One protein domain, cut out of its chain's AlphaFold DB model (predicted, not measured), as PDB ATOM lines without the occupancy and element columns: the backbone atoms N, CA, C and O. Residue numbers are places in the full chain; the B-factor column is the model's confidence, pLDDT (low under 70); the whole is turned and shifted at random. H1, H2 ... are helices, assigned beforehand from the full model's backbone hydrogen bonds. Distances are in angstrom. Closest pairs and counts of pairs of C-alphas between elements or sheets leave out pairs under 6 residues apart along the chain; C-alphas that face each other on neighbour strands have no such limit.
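AT A GLANCE: This is residues 209 to 344 of the 344 residues of the protein "Transposase" of Magnetospirillum caucaseum (UniProt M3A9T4). H3 runs through the middle of a knot of crossing helices. H1, H7 and H8 surround it on one side, H4, H5 and H6 on the other, and H2 lies farthest from the middle. The printed part has 136 residues with eight named helices, H1 to H8 in chain order, and no named strand; the class is all helix. It is compact, with a radius of gyration of the C-alphas of 14.2 A and spans of 40 by 34 by 26 A.

HOW THE PARTS SIT: The longest helix, H7, residues 308 to 323, touches H8, residues 336 to 343, at a steep tilt of 54 degrees, the closest C-alphas being Thr 315 and Gly 343, 4.4 A apart. H7 also touches H1, residues 215 to 229, with C-alphas 223 and 317 closest at 6.6 A. With H3, residues 248 to 261, they form a bundle of three helices, H1, H3 and H7, roughly side by side. The hub H3 touches H5, residues 277 to 283, at C-alphas 253 and 283, 5.2 A. With residues 248 to 251 alone it touches H6, residues 294 to 305, about perpendicular at 76 degrees, C-alphas 251 and 301 being closest at 6.7 A. H6 touches H4, residues 266 to 275, at C-alphas 294 and 267, 5.1 A. H2, residues 231 to 241, and H7 only just touch, only at their ends, with 3 pairs of C-alphas within 8 A, closest 233 and 309 at 7.1 A. In each helix, every O i to N i+4 pair is within hydrogen-bond range.

IN THESE COORDINATES: H1 begins at C-alpha 215 (135.936, 165.026, 255.146) and spans 21.5 A; H7 spans 22.4 A and H3 20.0 A. H8 ends at C-alpha 343 (117.884, 172.041, 253.258).

THE WHOLE: C-alphas 240 and 330 are farthest apart, 41.0 A. The printed part has no cut; the H7 to H8 link is long. Residues 209, 287 to 288 and 344 have pLDDT under 70.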
ATOM      1  N   ARG A 209     141.295 152.950 250.884       65.69
ATOM      2  CA  ARG A 209     141.573 153.875 249.769       65.69
ATOM      3  C   ARG A 209     141.210 155.320 250.099       65.69
ATOM      4  O   ARG A 209     141.692 156.219 249.418       65.69
ATOM      5  N   VAL A 210     140.389 155.552 251.125       79.25
ATOM      6  CA  VAL A 210     139.968 156.895 251.533       79.25
ATOM      7  C   VAL A 210     140.874 157.389 252.661       79.25
ATOM      8  O   VAL A 210     140.908 156.747 253.717       79.25
ATOM      9  N   PRO A 211     141.601 158.510 252.487       83.44
ATOM     10  CA  PRO A 211     142.469 159.056 253.526       83.44
ATOM     11  C   PRO A 211     141.725 159.245 254.852       83.44
ATOM     12  O   PRO A 211     140.565 159.654 254.861       83.44
ATOM     13  N   LYS A 212     142.386 158.965 255.983       80.25
ATOM     14  CA  LYS A 212     141.770 159.084 257.319       80.25
ATOM     15  C   LYS A 212     141.246 160.497 257.610       80.25
ATOM     16  O   LYS A 212     140.219 160.630 258.256       80.25
ATOM     17  N   GLY A 213     141.921 161.527 257.098       84.12
ATOM     18  CA  GLY A 213     141.505 162.928 257.232       84.12
ATOM     19  C   GLY A 213     140.540 163.422 256.150       84.12
ATOM     20  O   GLY A 213     140.294 164.620 256.076       84.12
ATOM     21  N   HIS A 214     140.029 162.550 255.271       90.75
ATOM     22  CA  HIS A 214     139.113 162.983 254.218       90.75
ATOM     23  C   HIS A 214     137.741 163.352 254.819       90.75
ATOM     24  O   HIS A 214     137.148 162.514 255.502       90.75
ATOM     25  N   PRO A 215     137.170 164.534 254.519       91.12
ATOM     26  CA  PRO A 215     135.936 165.026 255.146       91.12
ATOM     27  C   PRO A 215     134.720 164.118 254.902       91.12
ATOM     28  O   PRO A 215     133.880 163.968 255.785       91.12
ATOM     29  N   LEU A 216     134.656 163.418 253.757       93.00
ATOM     30  CA  LEU A 216     133.611 162.410 253.509       93.00
ATOM     31  C   LEU A 216     133.539 161.299 254.572       93.00
ATOM     32  O   LEU A 216     132.497 160.663 254.660       93.00
ATOM     33  N   ARG A 217     134.587 161.042 255.371       89.12
ATOM     34  CA  ARG A 217     134.509 160.104 256.507       89.12
ATOM     35  C   ARG A 217     133.584 160.606 257.600       89.12
ATOM     36  O   ARG A 217     132.605 159.931 257.896       89.12
ATOM     37  N   ALA A 218     133.830 161.816 258.089       89.06
ATOM     38  CA  ALA A 218     132.979 162.444 259.093       89.06
ATOM     39  C   ALA A 218     131.538 162.619 258.582       89.06
ATOM     40  O   ALA A 218     130.583 162.308 259.288       89.06
ATOM     41  N   ILE A 219     131.370 163.026 257.316       92.44
ATOM     42  CA  ILE A 219     130.041 163.115 256.687       92.44
ATOM     43  C   ILE A 219     129.375 161.735 256.635       92.44
ATOM     44  O   ILE A 219     128.193 161.607 256.942       92.44
ATOM     45  N   ARG A 220     130.107 160.683 256.251       90.06
ATOM     46  CA  ARG A 220     129.552 159.328 256.157       90.06
ATOM     47  C   ARG A 220     129.083 158.818 257.516       90.06
ATOM     48  O   ARG A 220     128.023 158.194 257.558       90.06
ATOM     49  N   GLU A 221     129.858 159.047 258.572       85.62
ATOM     50  CA  GLU A 221     129.516 158.686 259.955       85.62
ATOM     51  C   GLU A 221     128.256 159.428 260.402       85.62
ATOM     52  O   GLU A 221     127.262 158.779 260.708       85.62
ATOM     53  N   MET A 222     128.220 160.755 260.252       90.25
ATOM     54  CA  MET A 222     127.046 161.570 260.582       90.25
ATOM     55  C   MET A 222     125.777 161.101 259.857       90.25
ATOM     56  O   MET A 222     124.717 160.964 260.463       90.25
ATOM     57  N   VAL A 223     125.870 160.831 258.551       87.44
ATOM     58  CA  VAL A 223     124.740 160.305 257.768       87.44
ATOM     59  C   VAL A 223     124.316 158.928 258.278       87.44
ATOM     60  O   VAL A 223     123.130 158.618 258.284       87.44
ATOM     61  N   THR A 224     125.266 158.093 258.703       83.38
ATOM     62  CA  THR A 224     124.965 156.771 259.269       83.38
ATOM     63  C   THR A 224     124.194 156.907 260.575       83.38
ATOM     64  O   THR A 224     123.158 156.263 260.711       83.38
ATOM     65  N   ASP A 225     124.623 157.794 261.470       83.00
ATOM     66  CA  ASP A 225     123.944 158.036 262.745       83.00
ATOM     67  C   ASP A 225     122.507 158.530 262.527       83.00
ATOM     68  O   ASP A 225     121.570 157.976 263.094       83.00
ATOM     69  N   ILE A 226     122.298 159.488 261.616       85.44
ATOM     70  CA  ILE A 226     120.957 159.998 261.283       85.44
ATOM     71  C   ILE A 226     120.058 158.896 260.702       85.44
ATOM     72  O   ILE A 226     118.868 158.829 261.018       85.44
ATOM     73  N   LEU A 227     120.602 158.033 259.839       82.62
ATOM     74  CA  LEU A 227     119.851 156.916 259.263       82.62
ATOM     75  C   LEU A 227     119.471 155.878 260.323       82.62
ATOM     76  O   LEU A 227     118.360 155.356 260.270       82.62
ATOM     77  N   VAL A 228     120.355 155.613 261.291       76.88
ATOM     78  CA  VAL A 228     120.080 154.731 262.435       76.88
ATOM     79  C   VAL A 228     119.015 155.343 263.346       76.88
ATOM     80  O   VAL A 228     118.042 154.671 263.675       76.88
ATOM     81  N   GLU A 229     119.127 156.630 263.684       82.94
ATOM     82  CA  GLU A 229     118.108 157.373 264.445       82.94
ATOM     83  C   GLU A 229     116.739 157.361 263.738       82.94
ATOM     84  O   GLU A 229     115.688 157.372 264.380       82.94
ATOM     85  N   SER A 230     116.742 157.318 262.404       84.88
ATOM     86  CA  SER A 230     115.537 157.338 261.569       84.88
ATOM     87  C   SER A 230     115.048 155.947 261.150       84.88
ATOM     88  O   SER A 230     114.100 155.857 260.363       84.88
ATOM     89  N   TRP A 231     115.668 154.874 261.652       78.06
ATOM     90  CA  TRP A 231     115.464 153.505 261.174       78.06
ATOM     91  C   TRP A 231     113.989 153.088 261.163       78.06
ATOM     92  O   TRP A 231     113.461 152.721 260.114       78.06
ATOM     93  N   ASP A 232     113.286 153.248 262.288       79.75
ATOM     94  CA  ASP A 232     111.879 152.840 262.424       79.75
ATOM     95  C   ASP A 232     110.961 153.551 261.420       79.75
ATOM     96  O   ASP A 232     110.009 152.975 260.889       79.75
ATOM     97  N   ARG A 233     111.264 154.815 261.115       84.88
ATOM     98  CA  ARG A 233     110.504 155.620 260.155       84.88
ATOM     99  C   ARG A 233     110.755 155.168 258.712       84.88
ATOM    100  O   ARG A 233     109.823 155.152 257.905       84.88
ATOM    101  N   ILE A 234     111.992 154.788 258.388       79.38
ATOM    102  CA  ILE A 234     112.367 154.245 257.073       79.38
ATOM    103  C   ILE A 234     111.744 152.856 256.871       79.38
ATOM    104  O   ILE A 234     111.229 152.573 255.784       79.38
ATOM    105  N   GLU A 235     111.725 152.025 257.913       76.56
ATOM    106  CA  GLU A 235     111.101 150.701 257.892       76.56
ATOM    107  C   GLU A 235     109.578 150.777 257.745       76.56
ATOM    108  O   GLU A 235     109.003 150.089 256.897       76.56
ATOM    109  N   ALA A 236     108.912 151.681 258.468       81.56
ATOM    110  CA  ALA A 236     107.483 151.932 258.275       81.56
ATOM    111  C   ALA A 236     107.169 152.325 256.818       81.56
ATOM    112  O   ALA A 236     106.231 151.807 256.209       81.56
ATOM    113  N   LEU A 237     108.009 153.169 256.210       80.31
ATOM    114  CA  LEU A 237     107.883 153.519 254.798       80.31
ATOM    115  C   LEU A 237     108.150 152.313 253.871       80.31
ATOM    116  O   LEU A 237     107.513 152.184 252.827       80.31
ATOM    117  N   ASN A 238     109.093 151.422 254.206       74.31
ATOM    118  CA  ASN A 238     109.350 150.187 253.443       74.31
ATOM    119  C   ASN A 238     108.095 149.306 253.409       74.31
ATOM    120  O   ASN A 238     107.717 148.833 252.336       74.31
ATOM    121  N   ALA A 239     107.415 149.161 254.546       77.94
ATOM    122  CA  ALA A 239     106.178 148.393 254.650       77.94
ATOM    123  C   ALA A 239     105.009 149.014 253.860       77.94
ATOM    124  O   ALA A 239     104.191 148.282 253.307       77.94
ATOM    125  N   MET A 240     104.928 150.347 253.779       78.81
ATOM    126  CA  MET A 240     103.809 151.043 253.125       78.81
ATOM    127  C   MET A 240     103.885 151.067 251.595       78.81
ATOM    128  O   MET A 240     102.875 150.842 250.934       78.81
ATOM    129  N   ILE A 241     105.052 151.382 251.022       78.75
ATOM    130  CA  ILE A 241     105.198 151.614 249.568       78.75
ATOM    131  C   ILE A 241     106.078 150.568 248.865       78.75
ATOM    132  O   ILE A 241     106.378 150.706 247.678       78.75
ATOM    133  N   GLY A 242     106.486 149.525 249.593       75.19
ATOM    134  CA  GLY A 242     107.369 148.469 249.109       75.19
ATOM    135  C   GLY A 242     108.836 148.897 249.008       75.19
ATOM    136  O   GLY A 242     109.186 150.084 249.050       75.19
ATOM    137  N   GLN A 243     109.721 147.911 248.870       71.38
ATOM    138  CA  GLN A 243     111.152 148.156 248.696       71.38
ATOM    139  C   GLN A 243     111.446 148.774 247.323       71.38
ATOM    140  O   GLN A 243     110.825 148.448 246.308       71.38
ATOM    141  N   SER A 244     112.397 149.703 247.293       75.62
ATOM    142  CA  SER A 244     112.920 150.280 246.058       75.62
ATOM    143  C   SER A 244     113.972 149.373 245.429       75.62
ATOM    144  O   SER A 244     114.676 148.652 246.128       75.62
ATOM    145  N   SER A 245     114.117 149.440 244.103       79.19
ATOM    146  CA  SER A 245     115.164 148.700 243.384       79.19
ATOM    147  C   SER A 245     116.579 149.180 243.733       79.19
ATOM    148  O   SER A 245     117.550 148.485 243.457       79.19
ATOM    149  N   ILE A 246     116.693 150.372 244.326       84.50
ATOM    150  CA  ILE A 246     117.918 150.915 244.913       84.50
ATOM    151  C   ILE A 246     117.654 151.134 246.408       84.50
ATOM    152  O   ILE A 246     116.646 151.775 246.727       84.50
ATOM    153  N   PRO A 247     118.512 150.654 247.327       82.81
ATOM    154  CA  PRO A 247     118.358 150.918 248.756       82.81
ATOM    155  C   PRO A 247     118.280 152.419 249.060       82.81
ATOM    156  O   PRO A 247     118.982 153.240 248.463       82.81
ATOM    157  N   ARG A 248     117.377 152.806 249.964       84.75
ATOM    158  CA  ARG A 248     117.023 154.219 250.191       84.75
ATOM    159  C   ARG A 248     118.131 155.009 250.876       84.75
ATOM    160  O   ARG A 248     118.315 156.184 250.578       84.75
ATOM    161  N   ASP A 249     118.887 154.360 251.748       83.69
ATOM    162  CA  ASP A 249     120.098 154.902 252.356       83.69
ATOM    163  C   ASP A 249     121.167 155.211 251.295       83.69
ATOM    164  O   ASP A 249     121.787 156.275 251.333       83.69
ATOM    165  N   MET A 250     121.329 154.337 250.296       88.69
ATOM    166  CA  MET A 250     122.250 154.564 249.182       88.69
ATOM    167  C   MET A 250     121.770 155.700 248.271       88.69
ATOM    168  O   MET A 250     122.586 156.523 247.856       88.69
ATOM    169  N   LEU A 251     120.460 155.797 248.002       91.88
ATOM    170  CA  LEU A 251     119.874 156.933 247.277       91.88
ATOM    171  C   LEU A 251     120.162 158.255 247.991       91.88
ATOM    172  O   LEU A 251     120.648 159.190 247.361       91.88
ATOM    173  N   LEU A 252     119.928 158.317 249.305       91.69
ATOM    174  CA  LEU A 252     120.200 159.508 250.112       91.69
ATOM    175  C   LEU A 252     121.681 159.898 250.056       91.69
ATOM    176  O   LEU A 252     122.003 161.052 249.783       91.69
ATOM    177  N   ARG A 253     122.600 158.941 250.234       93.81
ATOM    178  CA  ARG A 253     124.046 159.202 250.122       93.81
ATOM    179  C   ARG A 253     124.437 159.674 248.718       93.81
ATOM    180  O   ARG A 253     125.237 160.593 248.586       93.81
ATOM    181  N   ALA A 254     123.867 159.087 247.670       95.62
ATOM    182  CA  ALA A 254     124.138 159.490 246.292       95.62
ATOM    183  C   ALA A 254     123.632 160.915 246.001       95.62
ATOM    184  O   ALA A 254     124.332 161.694 245.359       95.62
ATOM    185  N   MET A 255     122.467 161.291 246.538       94.81
ATOM    186  CA  MET A 255     121.951 162.661 246.461       94.81
ATOM    187  C   MET A 255     122.863 163.656 247.184       94.81
ATOM    188  O   MET A 255     123.149 164.722 246.647       94.81
ATOM    189  N   LEU A 256     123.393 163.300 248.359       95.50
ATOM    190  CA  LEU A 256     124.364 164.149 249.056       95.50
ATOM    191  C   LEU A 256     125.617 164.395 248.211       95.50
ATOM    192  O   LEU A 256     126.153 165.493 248.249       95.50
ATOM    193  N   LEU A 257     126.065 163.432 247.400       96.62
ATOM    194  CA  LEU A 257     127.179 163.675 246.480       96.62
ATOM    195  C   LEU A 257     126.856 164.716 245.405       96.62
ATOM    196  O   LEU A 257     127.760 165.442 244.997       96.62
ATOM    197  N   GLN A 258     125.597 164.818 244.964       94.75
ATOM    198  CA  GLN A 258     125.185 165.879 244.038       94.75
ATOM    199  C   GLN A 258     125.355 167.256 244.679       94.75
ATOM    200  O   GLN A 258     125.883 168.150 244.024       94.75
ATOM    201  N   VAL A 259     125.019 167.384 245.968       93.62
ATOM    202  CA  VAL A 259     125.237 168.612 246.748       93.62
ATOM    203  C   VAL A 259     126.726 168.864 246.981       93.62
ATOM    204  O   VAL A 259     127.210 169.949 246.693       93.62
ATOM    205  N   LEU A 260     127.476 167.875 247.473       94.19
ATOM    206  CA  LEU A 260     128.868 168.043 247.916       94.19
ATOM    207  C   LEU A 260     129.862 168.308 246.775       94.19
ATOM    208  O   LEU A 260     130.916 168.904 246.998       94.19
ATOM    209  N   TYR A 261     129.556 167.834 245.567       95.19
ATOM    210  CA  TYR A 261     130.446 167.920 244.405       95.19
ATOM    211  C   TYR A 261     129.825 168.646 243.206       95.19
ATOM    212  O   TYR A 261     130.388 168.585 242.112       95.19
ATOM    213  N   SER A 262     128.677 169.310 243.377       94.62
ATOM    214  CA  SER A 262     127.972 170.017 242.298       94.62
ATOM    215  C   SER A 262     127.750 169.155 241.053       94.62
ATOM    216  O   SER A 262     127.966 169.583 239.912       94.62
ATOM    217  N   ILE A 263     127.348 167.897 241.263       94.88
ATOM    218  CA  ILE A 263     127.124 166.943 240.173       94.88
ATOM    219  C   ILE A 263     125.766 167.241 239.538       94.88
ATOM    220  O   ILE A 263     124.713 166.889 240.071       94.88
ATOM    221  N   ARG A 264     125.805 167.863 238.358       88.81
ATOM    222  CA  ARG A 264     124.667 168.564 237.742       88.81
ATOM    223  C   ARG A 264     123.575 167.661 237.170       88.81
ATOM    224  O   ARG A 264     122.539 168.159 236.741       88.81
ATOM    225  N   SER A 265     123.807 166.353 237.076       94.12
ATOM    226  CA  SER A 265     122.819 165.417 236.533       94.12
ATOM    227  C   SER A 265     122.988 164.005 237.074       94.12
ATOM    228  O   SER A 265     124.084 163.597 237.459       94.12
ATOM    229  N   ASP A 266     121.911 163.224 237.015       96.25
ATOM    230  CA  ASP A 266     121.920 161.817 237.435       96.25
ATOM    231  C   ASP A 266     122.818 160.971 236.547       96.25
ATOM    232  O   ASP A 266     123.521 160.094 237.031       96.25
ATOM    233  N   ARG A 267     122.867 161.286 235.248       95.81
ATOM    234  CA  ARG A 267     123.783 160.636 234.312       95.81
ATOM    235  C   ARG A 267     125.237 160.849 234.724       95.81
ATOM    236  O   ARG A 267     125.995 159.887 234.775       95.81
ATOM    237  N   GLN A 268     125.600 162.088 235.057       96.88
ATOM    238  CA  GLN A 268     126.944 162.412 235.528       96.88
ATOM    239  C   GLN A 268     127.236 161.743 236.878       96.88
ATOM    240  O   GLN A 268     128.342 161.259 237.086       96.88
ATOM    241  N   LEU A 269     126.253 161.666 237.781       97.31
ATOM    242  CA  LEU A 269     126.406 160.958 239.051       97.31
ATOM    243  C   LEU A 269     126.655 159.465 238.834       97.31
ATOM    244  O   LEU A 269     127.571 158.923 239.442       97.31
ATOM    245  N   MET A 270     125.886 158.805 237.965       97.44
ATOM    246  CA  MET A 270     126.081 157.383 237.671       97.44
ATOM    247  C   MET A 270     127.436 157.134 237.001       97.44
ATOM    248  O   MET A 270     128.137 156.208 237.389       97.44
ATOM    249  N   GLU A 271     127.863 157.999 236.077       95.81
ATOM    250  CA  GLU A 271     129.198 157.932 235.463       95.81
ATOM    251  C   GLU A 271     130.319 158.094 236.504       95.81
ATOM    252  O   GLU A 271     131.288 157.332 236.522       95.81
ATOM    253  N   GLN A 272     130.163 159.037 237.438       95.44
ATOM    254  CA  GLN A 272     131.077 159.185 238.567       95.44
ATOM    255  C   GLN A 272     131.062 157.945 239.467       95.44
ATOM    256  O   GLN A 272     132.121 157.474 239.866       95.44
ATOM    257  N   LEU A 273     129.898 157.365 239.759       94.31
ATOM    258  CA  LEU A 273     129.798 156.133 240.539       94.31
ATOM    259  C   LEU A 273     130.302 154.899 239.782       94.31
ATOM    260  O   LEU A 273     130.602 153.902 240.426       94.31
ATOM    261  N   GLU A 274     130.461 154.932 238.463       91.00
ATOM    262  CA  GLU A 274     131.060 153.822 237.716       91.00
ATOM    263  C   GLU A 274     132.582 153.768 237.927       91.00
ATOM    264  O   GLU A 274     133.173 152.692 238.054       91.00
ATOM    265  N   HIS A 275     133.231 154.929 238.048       87.81
ATOM    266  CA  HIS A 275     134.695 155.027 238.001       87.81
ATOM    267  C   HIS A 275     135.343 155.558 239.287       87.81
ATOM    268  O   HIS A 275     136.458 155.162 239.638       87.81
ATOM    269  N   ASN A 276     134.658 156.426 240.029       91.06
ATOM    270  CA  ASN A 276     135.212 157.123 241.181       91.06
ATOM    271  C   ASN A 276     135.071 156.291 242.463       91.06
ATOM    272  O   ASN A 276     134.020 156.231 243.101       91.06
ATOM    273  N   GLN A 277     136.174 155.664 242.871       85.19
ATOM    274  CA  GLN A 277     136.215 154.770 244.031       85.19
ATOM    275  C   GLN A 277     135.884 155.465 245.360       85.19
ATOM    276  O   GLN A 277     135.338 154.817 246.251       85.19
ATOM    277  N   LEU A 278     136.172 156.764 245.495       89.38
ATOM    278  CA  LEU A 278     135.842 157.542 246.694       89.38
ATOM    279  C   LEU A 278     134.326 157.734 246.824       89.38
ATOM    280  O   LEU A 278     133.754 157.508 247.889       89.38
ATOM    281  N   LEU A 279     133.672 158.108 245.724       93.44
ATOM    282  CA  LEU A 279     132.227 158.330 245.683       93.44
ATOM    283  C   LEU A 279     131.459 157.014 245.829       93.44
ATOM    284  O   LEU A 279     130.512 156.931 246.610       93.44
ATOM    285  N   ARG A 280     131.935 155.954 245.164       91.00
ATOM    286  CA  ARG A 280     131.433 154.584 245.344       91.00
ATOM    287  C   ARG A 280     131.517 154.145 246.794       91.00
ATOM    288  O   ARG A 280     130.522 153.675 247.339       91.00
ATOM    289  N   TRP A 281     132.680 154.349 247.421       89.38
ATOM    290  CA  TRP A 281     132.854 154.075 248.839       89.38
ATOM    291  C   TRP A 281     131.789 154.824 249.631       89.38
ATOM    292  O   TRP A 281     131.014 154.150 250.298       89.38
ATOM    293  N   PHE A 282     131.684 156.151 249.507       91.12
ATOM    294  CA  PHE A 282     130.758 156.971 250.299       91.12
ATOM    295  C   PHE A 282     129.304 156.494 250.216       91.12
ATOM    296  O   PHE A 282     128.624 156.427 251.238       91.12
ATOM    297  N   VAL A 283     128.855 156.114 249.018       90.31
ATOM    298  CA  VAL A 283     127.493 155.624 248.763       90.31
ATOM    299  C   VAL A 283     127.266 154.191 249.259       90.31
ATOM    300  O   VAL A 283     126.130 153.825 249.531       90.31
ATOM    301  N   GLY A 284     128.324 153.392 249.421       81.81
ATOM    302  CA  GLY A 284     128.236 151.974 249.794       81.81
ATOM    303  C   GLY A 284     128.254 151.013 248.601       81.81
ATOM    304  O   GLY A 284     127.868 149.857 248.732       81.81
ATOM    305  N   LEU A 285     128.692 151.472 247.424       78.56
ATOM    306  CA  LEU A 285     128.928 150.610 246.267       78.56
ATOM    307  C   LEU A 285     130.300 149.939 246.392       78.56
ATOM    308  O   LEU A 285     131.338 150.601 246.478       78.56
ATOM    309  N   HIS A 286     130.312 148.607 246.367       72.75
ATOM    310  CA  HIS A 286     131.514 147.805 246.586       72.75
ATOM    311  C   HIS A 286     131.782 146.822 245.440       72.75
ATOM    312  O   HIS A 286     130.887 146.447 244.677       72.75
ATOM    313  N   GLY A 287     133.046 146.406 245.314       66.06
ATOM    314  CA  GLY A 287     133.476 145.398 244.346       66.06
ATOM    315  C   GLY A 287     133.174 145.772 242.890       66.06
ATOM    316  O   GLY A 287     133.324 146.930 242.489       66.06
ATOM    317  N   LYS A 288     132.748 144.768 242.114       69.56
ATOM    318  CA  LYS A 288     132.416 144.868 240.681       69.56
ATOM    319  C   LYS A 288     130.973 145.325 240.407       69.56
ATOM    320  O   LYS A 288     130.511 145.204 239.282       69.56
ATOM    321  N   THR A 289     130.254 145.820 241.415       73.12
ATOM    322  CA  THR A 289     128.869 146.289 241.252       73.12
ATOM    323  C   THR A 289     128.835 147.503 240.323       73.12
ATOM    324  O   THR A 289     129.482 148.508 240.619       73.12
ATOM    325  N   HIS A 290     128.112 147.434 239.211       85.69
ATOM    326  CA  HIS A 290     127.944 148.591 238.328       85.69
ATOM    327  C   HIS A 290     127.128 149.694 239.013       85.69
ATOM    328  O   HIS A 290     126.325 149.417 239.909       85.69
ATOM    329  N   ALA A 291     127.350 150.946 238.617       89.06
ATOM    330  CA  ALA A 291     126.453 152.036 238.966       89.06
ATOM    331  C   ALA A 291     125.047 151.760 238.410       89.06
ATOM    332  O   ALA A 291     124.860 150.985 237.468       89.06
ATOM    333  N   TRP A 292     124.039 152.379 239.016       94.00
ATOM    334  CA  TRP A 292     122.662 152.205 238.568       94.00
ATOM    335  C   TRP A 292     122.426 152.890 237.220       94.00
ATOM    336  O   TRP A 292     123.136 153.817 236.835       94.00
ATOM    337  N   ASP A 293     121.384 152.464 236.506       95.56
ATOM    338  CA  ASP A 293     120.906 153.221 235.354       95.56
ATOM    339  C   ASP A 293     120.387 154.598 235.806       95.56
ATOM    340  O   ASP A 293     119.666 154.711 236.802       95.56
ATOM    341  N   ALA A 294     120.736 155.655 235.067       95.12
ATOM    342  CA  ALA A 294     120.404 157.028 235.450       95.12
ATOM    343  C   ALA A 294     118.886 157.288 235.477       95.12
ATOM    344  O   ALA A 294     118.412 158.054 236.315       95.12
ATOM    345  N   THR A 295     118.115 156.625 234.608       95.19
ATOM    346  CA  THR A 295     116.648 156.728 234.579       95.19
ATOM    347  C   THR A 295     116.044 156.018 235.786       95.19
ATOM    348  O   THR A 295     115.161 156.561 236.450       95.19
ATOM    349  N   VAL A 296     116.556 154.827 236.115       92.50
ATOM    350  CA  VAL A 296     116.141 154.074 237.310       92.50
ATOM    351  C   VAL A 296     116.458 154.858 238.584       92.50
ATOM    352  O   VAL A 296     115.625 154.917 239.492       92.50
ATOM    353  N   PHE A 297     117.631 155.491 238.656       95.88
ATOM    354  CA  PHE A 297     117.997 156.368 239.766       95.88
ATOM    355  C   PHE A 297     117.043 157.560 239.879       95.88
ATOM    356  O   PHE A 297     116.489 157.782 240.955       95.88
ATOM    357  N   ALA A 298     116.791 158.276 238.779       95.19
ATOM    358  CA  ALA A 298     115.901 159.437 238.756       95.19
ATOM    359  C   ALA A 298     114.486 159.092 239.252       95.19
ATOM    360  O   ALA A 298     113.976 159.747 240.161       95.19
ATOM    361  N   GLN A 299     113.896 158.006 238.740       94.12
ATOM    362  CA  GLN A 299     112.569 157.533 239.155       94.12
ATOM    363  C   GLN A 299     112.519 157.174 240.644       94.12
ATOM    364  O   GLN A 299     111.563 157.505 241.351       94.12
ATOM    365  N   ASN A 300     113.555 156.494 241.148       92.62
ATOM    366  CA  ASN A 300     113.626 156.146 242.562       92.62
ATOM    367  C   ASN A 300     113.812 157.384 243.441       92.62
ATOM    368  O   ASN A 300     113.149 157.476 244.471       92.62
ATOM    369  N   ARG A 301     114.647 158.344 243.027       93.94
ATOM    370  CA  ARG A 301     114.840 159.615 243.730       93.94
ATOM    371  C   ARG A 301     113.541 160.407 243.812       93.94
ATOM    372  O   ARG A 301     113.190 160.854 244.897       93.94
ATOM    373  N   GLU A 302     112.819 160.570 242.707       93.19
ATOM    374  CA  GLU A 302     111.548 161.307 242.681       93.19
ATOM    375  C   GLU A 302     110.514 160.673 243.613       93.19
ATOM    376  O   GLU A 302     109.920 161.353 244.451       93.19
ATOM    377  N   ARG A 303     110.357 159.346 243.541       91.31
ATOM    378  CA  ARG A 303     109.461 158.608 244.439       91.31
ATOM    379  C   ARG A 303     109.864 158.746 245.908       91.31
ATOM    380  O   ARG A 303     108.990 158.818 246.772       91.31
ATOM    381  N   LEU A 304     111.168 158.761 246.185       90.62
ATOM    382  CA  LEU A 304     111.715 158.904 247.531       90.62
ATOM    383  C   LEU A 304     111.460 160.315 248.079       90.62
ATOM    384  O   LEU A 304     110.924 160.457 249.174       90.62
ATOM    385  N   LEU A 305     111.760 161.350 247.290       91.62
ATOM    386  CA  LEU A 305     111.540 162.757 247.635       91.62
ATOM    387  C   LEU A 305     110.062 163.133 247.759       91.62
ATOM    388  O   LEU A 305     109.746 164.110 248.437       91.62
ATOM    389  N   ALA A 306     109.144 162.365 247.166       91.75
ATOM    390  CA  ALA A 306     107.709 162.540 247.376       91.75
ATOM    391  C   ALA A 306     107.282 162.266 248.833       91.75
ATOM    392  O   ALA A 306     106.255 162.785 249.276       91.75
ATOM    393  N   GLN A 307     108.085 161.527 249.605       93.38
ATOM    394  CA  GLN A 307     107.773 161.148 250.982       93.38
ATOM    395  C   GLN A 307     108.245 162.213 251.977       93.38
ATOM    396  O   GLN A 307     109.423 162.562 252.028       93.38
ATOM    397  N   GLU A 308     107.333 162.697 252.822       91.38
ATOM    398  CA  GLU A 308     107.627 163.733 253.822       91.38
ATOM    399  C   GLU A 308     108.719 163.306 254.808       91.38
ATOM    400  O   GLU A 308     109.628 164.077 255.103       91.38
ATOM    401  N   VAL A 309     108.689 162.041 255.236       91.00
ATOM    402  CA  VAL A 309     109.702 161.456 256.122       91.00
ATOM    403  C   VAL A 309     111.114 161.548 255.541       91.00
ATOM    404  O   VAL A 309     112.054 161.866 256.261       91.00
ATOM    405  N   ILE A 310     111.267 161.321 254.235       92.44
ATOM    406  CA  ILE A 310     112.563 161.391 253.558       92.44
ATOM    407  C   ILE A 310     113.018 162.838 253.463       92.44
ATOM    408  O   ILE A 310     114.182 163.113 253.741       92.44
ATOM    409  N   ARG A 311     112.120 163.762 253.098       92.06
ATOM    410  CA  ARG A 311     112.455 165.191 253.060       92.06
ATOM    411  C   ARG A 311     112.942 165.665 254.426       92.06
ATOM    412  O   ARG A 311     114.005 166.259 254.496       92.06
ATOM    413  N   ALA A 312     112.252 165.295 255.505       91.31
ATOM    414  CA  ALA A 312     112.667 165.638 256.863       91.31
ATOM    415  C   ALA A 312     114.058 165.080 257.226       91.31
ATOM    416  O   ALA A 312     114.866 165.791 257.829       91.31
ATOM    417  N   ILE A 313     114.360 163.833 256.840       91.50
ATOM    418  CA  ILE A 313     115.688 163.227 257.044       91.50
ATOM    419  C   ILE A 313     116.751 163.996 256.259       91.50
ATOM    420  O   ILE A 313     117.780 164.360 256.819       91.50
ATOM    421  N   LEU A 314     116.502 164.276 254.978       92.56
ATOM    422  CA  LEU A 314     117.441 164.986 254.115       92.56
ATOM    423  C   LEU A 314     117.718 166.407 254.624       92.56
ATOM    424  O   LEU A 314     118.879 166.786 254.745       92.56
ATOM    425  N   THR A 315     116.673 167.144 255.001       92.75
ATOM    426  CA  THR A 315     116.773 168.467 255.627       92.75
ATOM    427  C   THR A 315     117.600 168.416 256.911       92.75
ATOM    428  O   THR A 315     118.542 169.188 257.064       92.75
ATOM    429  N   THR A 316     117.324 167.455 257.799       93.12
ATOM    430  CA  THR A 316     118.094 167.276 259.045       93.12
ATOM    431  C   THR A 316     119.568 166.998 258.755       93.12
ATOM    432  O   THR A 316     120.446 167.574 259.396       93.12
ATOM    433  N   THR A 317     119.854 166.146 257.769       92.88
ATOM    434  CA  THR A 317     121.224 165.842 257.351       92.88
ATOM    435  C   THR A 317     121.947 167.079 256.844       92.88
ATOM    436  O   THR A 317     123.058 167.353 257.291       92.88
ATOM    437  N   LEU A 318     121.335 167.843 255.939       92.31
ATOM    438  CA  LEU A 318     121.954 169.049 255.390       92.31
ATOM    439  C   LEU A 318     122.172 170.113 256.473       92.31
ATOM    440  O   LEU A 318     123.248 170.704 256.523       92.31
ATOM    441  N   GLN A 319     121.225 170.277 257.398       91.31
ATOM    442  CA  GLN A 319     121.363 171.200 258.524       91.31
ATOM    443  C   GLN A 319     122.526 170.810 259.450       91.31
ATOM    444  O   GLN A 319     123.382 171.648 259.739       91.31
ATOM    445  N   ARG A 320     122.633 169.533 259.856       92.12
ATOM    446  CA  ARG A 320     123.768 169.064 260.678       92.12
ATOM    447  C   ARG A 320     125.106 169.227 259.946       92.12
ATOM    448  O   ARG A 320     126.113 169.557 260.572       92.12
ATOM    449  N   LEU A 321     125.132 169.038 258.623       91.06
ATOM    450  CA  LEU A 321     126.337 169.260 257.822       91.06
ATOM    451  C   LEU A 321     126.771 170.727 257.825       91.06
ATOM    452  O   LEU A 321     127.960 170.992 258.013       91.06
ATOM    453  N   ILE A 322     125.829 171.664 257.685       88.69
ATOM    454  CA  ILE A 322     126.095 173.105 257.785       88.69
ATOM    455  C   ILE A 322     126.641 173.447 259.180       88.69
ATOM    456  O   ILE A 322     127.703 174.057 259.291       88.69
ATOM    457  N   GLU A 323     125.965 173.001 260.241       91.00
ATOM    458  CA  GLU A 323     126.329 173.305 261.633       91.00
ATOM    459  C   GLU A 323     127.690 172.730 262.043       91.00
ATOM    460  O   GLU A 323     128.431 173.350 262.804       91.00
ATOM    461  N   SER A 324     128.050 171.561 261.512       90.50
ATOM    462  CA  SER A 324     129.337 170.915 261.796       90.50
ATOM    463  C   SER A 324     130.547 171.597 261.148       90.50
ATOM    464  O   SER A 324     131.683 171.258 261.473       90.50
ATOM    465  N   GLY A 325     130.327 172.500 260.187       88.25
ATOM    466  CA  GLY A 325     131.393 173.108 259.388       88.25
ATOM    467  C   GLY A 325     132.072 172.154 258.395       88.25
ATOM    468  O   GLY A 325     133.010 172.562 257.712       88.25
ATOM    469  N   LEU A 326     131.604 170.906 258.252       88.44
ATOM    470  CA  LEU A 326     132.199 169.913 257.341       88.44
ATOM    471  C   LEU A 326     132.119 170.327 255.863       88.44
ATOM    472  O   LEU A 326     132.942 169.886 255.060       88.44
ATOM    473  N   LEU A 327     131.162 171.189 255.508       86.94
ATOM    474  CA  LEU A 327     130.998 171.719 254.150       86.94
ATOM    475  C   LEU A 327     132.080 172.737 253.756       86.94
ATOM    476  O   LEU A 327     132.268 172.976 252.569       86.94
ATOM    477  N   ALA A 328     132.821 173.301 254.717       82.62
ATOM    478  CA  ALA A 328     133.849 174.315 254.460       82.62
ATOM    479  C   ALA A 328     135.165 173.743 253.893       82.62
ATOM    480  O   ALA A 328     136.133 174.479 253.705       82.62
ATOM    481  N   SER A 329     135.240 172.432 253.649       84.69
ATOM    482  CA  SER A 329     136.431 171.811 253.077       84.69
ATOM    483  C   SER A 329     136.651 172.244 251.625       84.69
ATOM    484  O   SER A 329     135.756 172.108 250.796       84.69
ATOM    485  N   GLU A 330     137.885 172.627 251.283       83.62
ATOM    486  CA  GLU A 330     138.311 172.928 249.901       83.62
ATOM    487  C   GLU A 330     138.156 171.741 248.928       83.62
ATOM    488  O   GLU A 330     138.249 171.903 247.714       83.62
ATOM    489  N   LEU A 331     137.928 170.529 249.450       84.06
ATOM    490  CA  LEU A 331     137.702 169.315 248.661       84.06
ATOM    491  C   LEU A 331     136.274 169.203 248.112       84.06
ATOM    492  O   LEU A 331     136.003 168.298 247.318       84.06
ATOM    493  N   PHE A 332     135.366 170.075 248.551       89.94
ATOM    494  CA  PHE A 332     133.983 170.108 248.105       89.94
ATOM    495  C   PHE A 332     133.711 171.303 247.198       89.94
ATOM    496  O   PHE A 332     134.285 172.378 247.340       89.94
ATOM    497  N   SER A 333     132.788 171.096 246.264       90.56
ATOM    498  CA  SER A 333     132.200 172.150 245.447       90.56
ATOM    499  C   SER A 333     130.705 172.073 245.695       90.56
ATOM    500  O   SER A 333     130.018 171.245 245.102       90.56
ATOM    501  N   ILE A 334     130.229 172.880 246.639       91.94
ATOM    502  CA  ILE A 334     128.852 172.804 247.120       91.94
ATOM    503  C   ILE A 334     127.889 173.381 246.080       91.94
ATOM    504  O   ILE A 334     128.099 174.481 245.576       91.94
ATOM    505  N   ASP A 335     126.836 172.627 245.765       91.19
ATOM    506  CA  ASP A 335     125.702 173.120 244.987       91.19
ATOM    507  C   ASP A 335     124.730 173.845 245.920       91.19
ATOM    508  O   ASP A 335     123.888 173.221 246.571       91.19
ATOM    509  N   ASP A 336     124.861 175.168 245.998       87.56
ATOM    510  CA  ASP A 336     124.023 175.997 246.867       87.56
ATOM    511  C   ASP A 336     122.533 175.920 246.500       87.56
ATOM    512  O   ASP A 336     121.674 176.055 247.372       87.56
ATOM    513  N   ALA A 337     122.201 175.668 245.228       88.56
ATOM    514  CA  ALA A 337     120.813 175.580 244.787       88.56
ATOM    515  C   ALA A 337     120.157 174.287 245.287       88.56
ATOM    516  O   ALA A 337     119.040 174.326 245.803       88.56
ATOM    517  N   LEU A 338     120.854 173.147 245.191       87.62
ATOM    518  CA  LEU A 338     120.382 171.885 245.771       87.62
ATOM    519  C   LEU A 338     120.407 171.915 247.300       87.62
ATOM    520  O   LEU A 338     119.490 171.386 247.929       87.62
ATOM    521  N   LEU A 339     121.421 172.551 247.896       87.19
ATOM    522  CA  LEU A 339     121.507 172.723 249.344       87.19
ATOM    523  C   LEU A 339     120.292 173.491 249.876       87.19
ATOM    524  O   LEU A 339     119.692 173.051 250.848       87.19
ATOM    525  N   GLN A 340     119.886 174.581 249.217       85.00
ATOM    526  CA  GLN A 340     118.674 175.327 249.573       85.00
ATOM    527  C   GLN A 340     117.402 174.524 249.278       85.00
ATOM    528  O   GLN A 340     116.539 174.400 250.140       85.00
ATOM    529  N   ALA A 341     117.296 173.914 248.094       85.81
ATOM    530  CA  ALA A 341     116.095 173.180 247.688       85.81
ATOM    531  C   ALA A 341     115.761 171.986 248.600       85.81
ATOM    532  O   ALA A 341     114.599 171.593 248.697       85.81
ATOM    533  N   TRP A 342     116.767 171.376 249.230       84.44
ATOM    534  CA  TRP A 342     116.597 170.214 250.108       84.44
ATOM    535  C   TRP A 342     116.820 170.528 251.597       84.44
ATOM    536  O   TRP A 342     116.396 169.748 252.455       84.44
ATOM    537  N   GLY A 343     117.490 171.638 251.909       71.94
ATOM    538  CA  GLY A 343     117.884 172.041 253.258       71.94
ATOM    539  C   GLY A 343     116.847 172.858 254.029       71.94
ATOM    540  O   GLY A 343     116.983 172.951 255.246       71.94
ATOM    541  N   GLY A 344     115.813 173.396 253.375       57.56
ATOM    542  CA  GLY A 344     114.716 174.105 254.052       57.56
ATOM    543  C   GLY A 344     114.132 175.251 253.249       57.56
ATOM    544  O   GLY A 344     114.908 176.170 252.908       57.56
TER     545      GLY A 344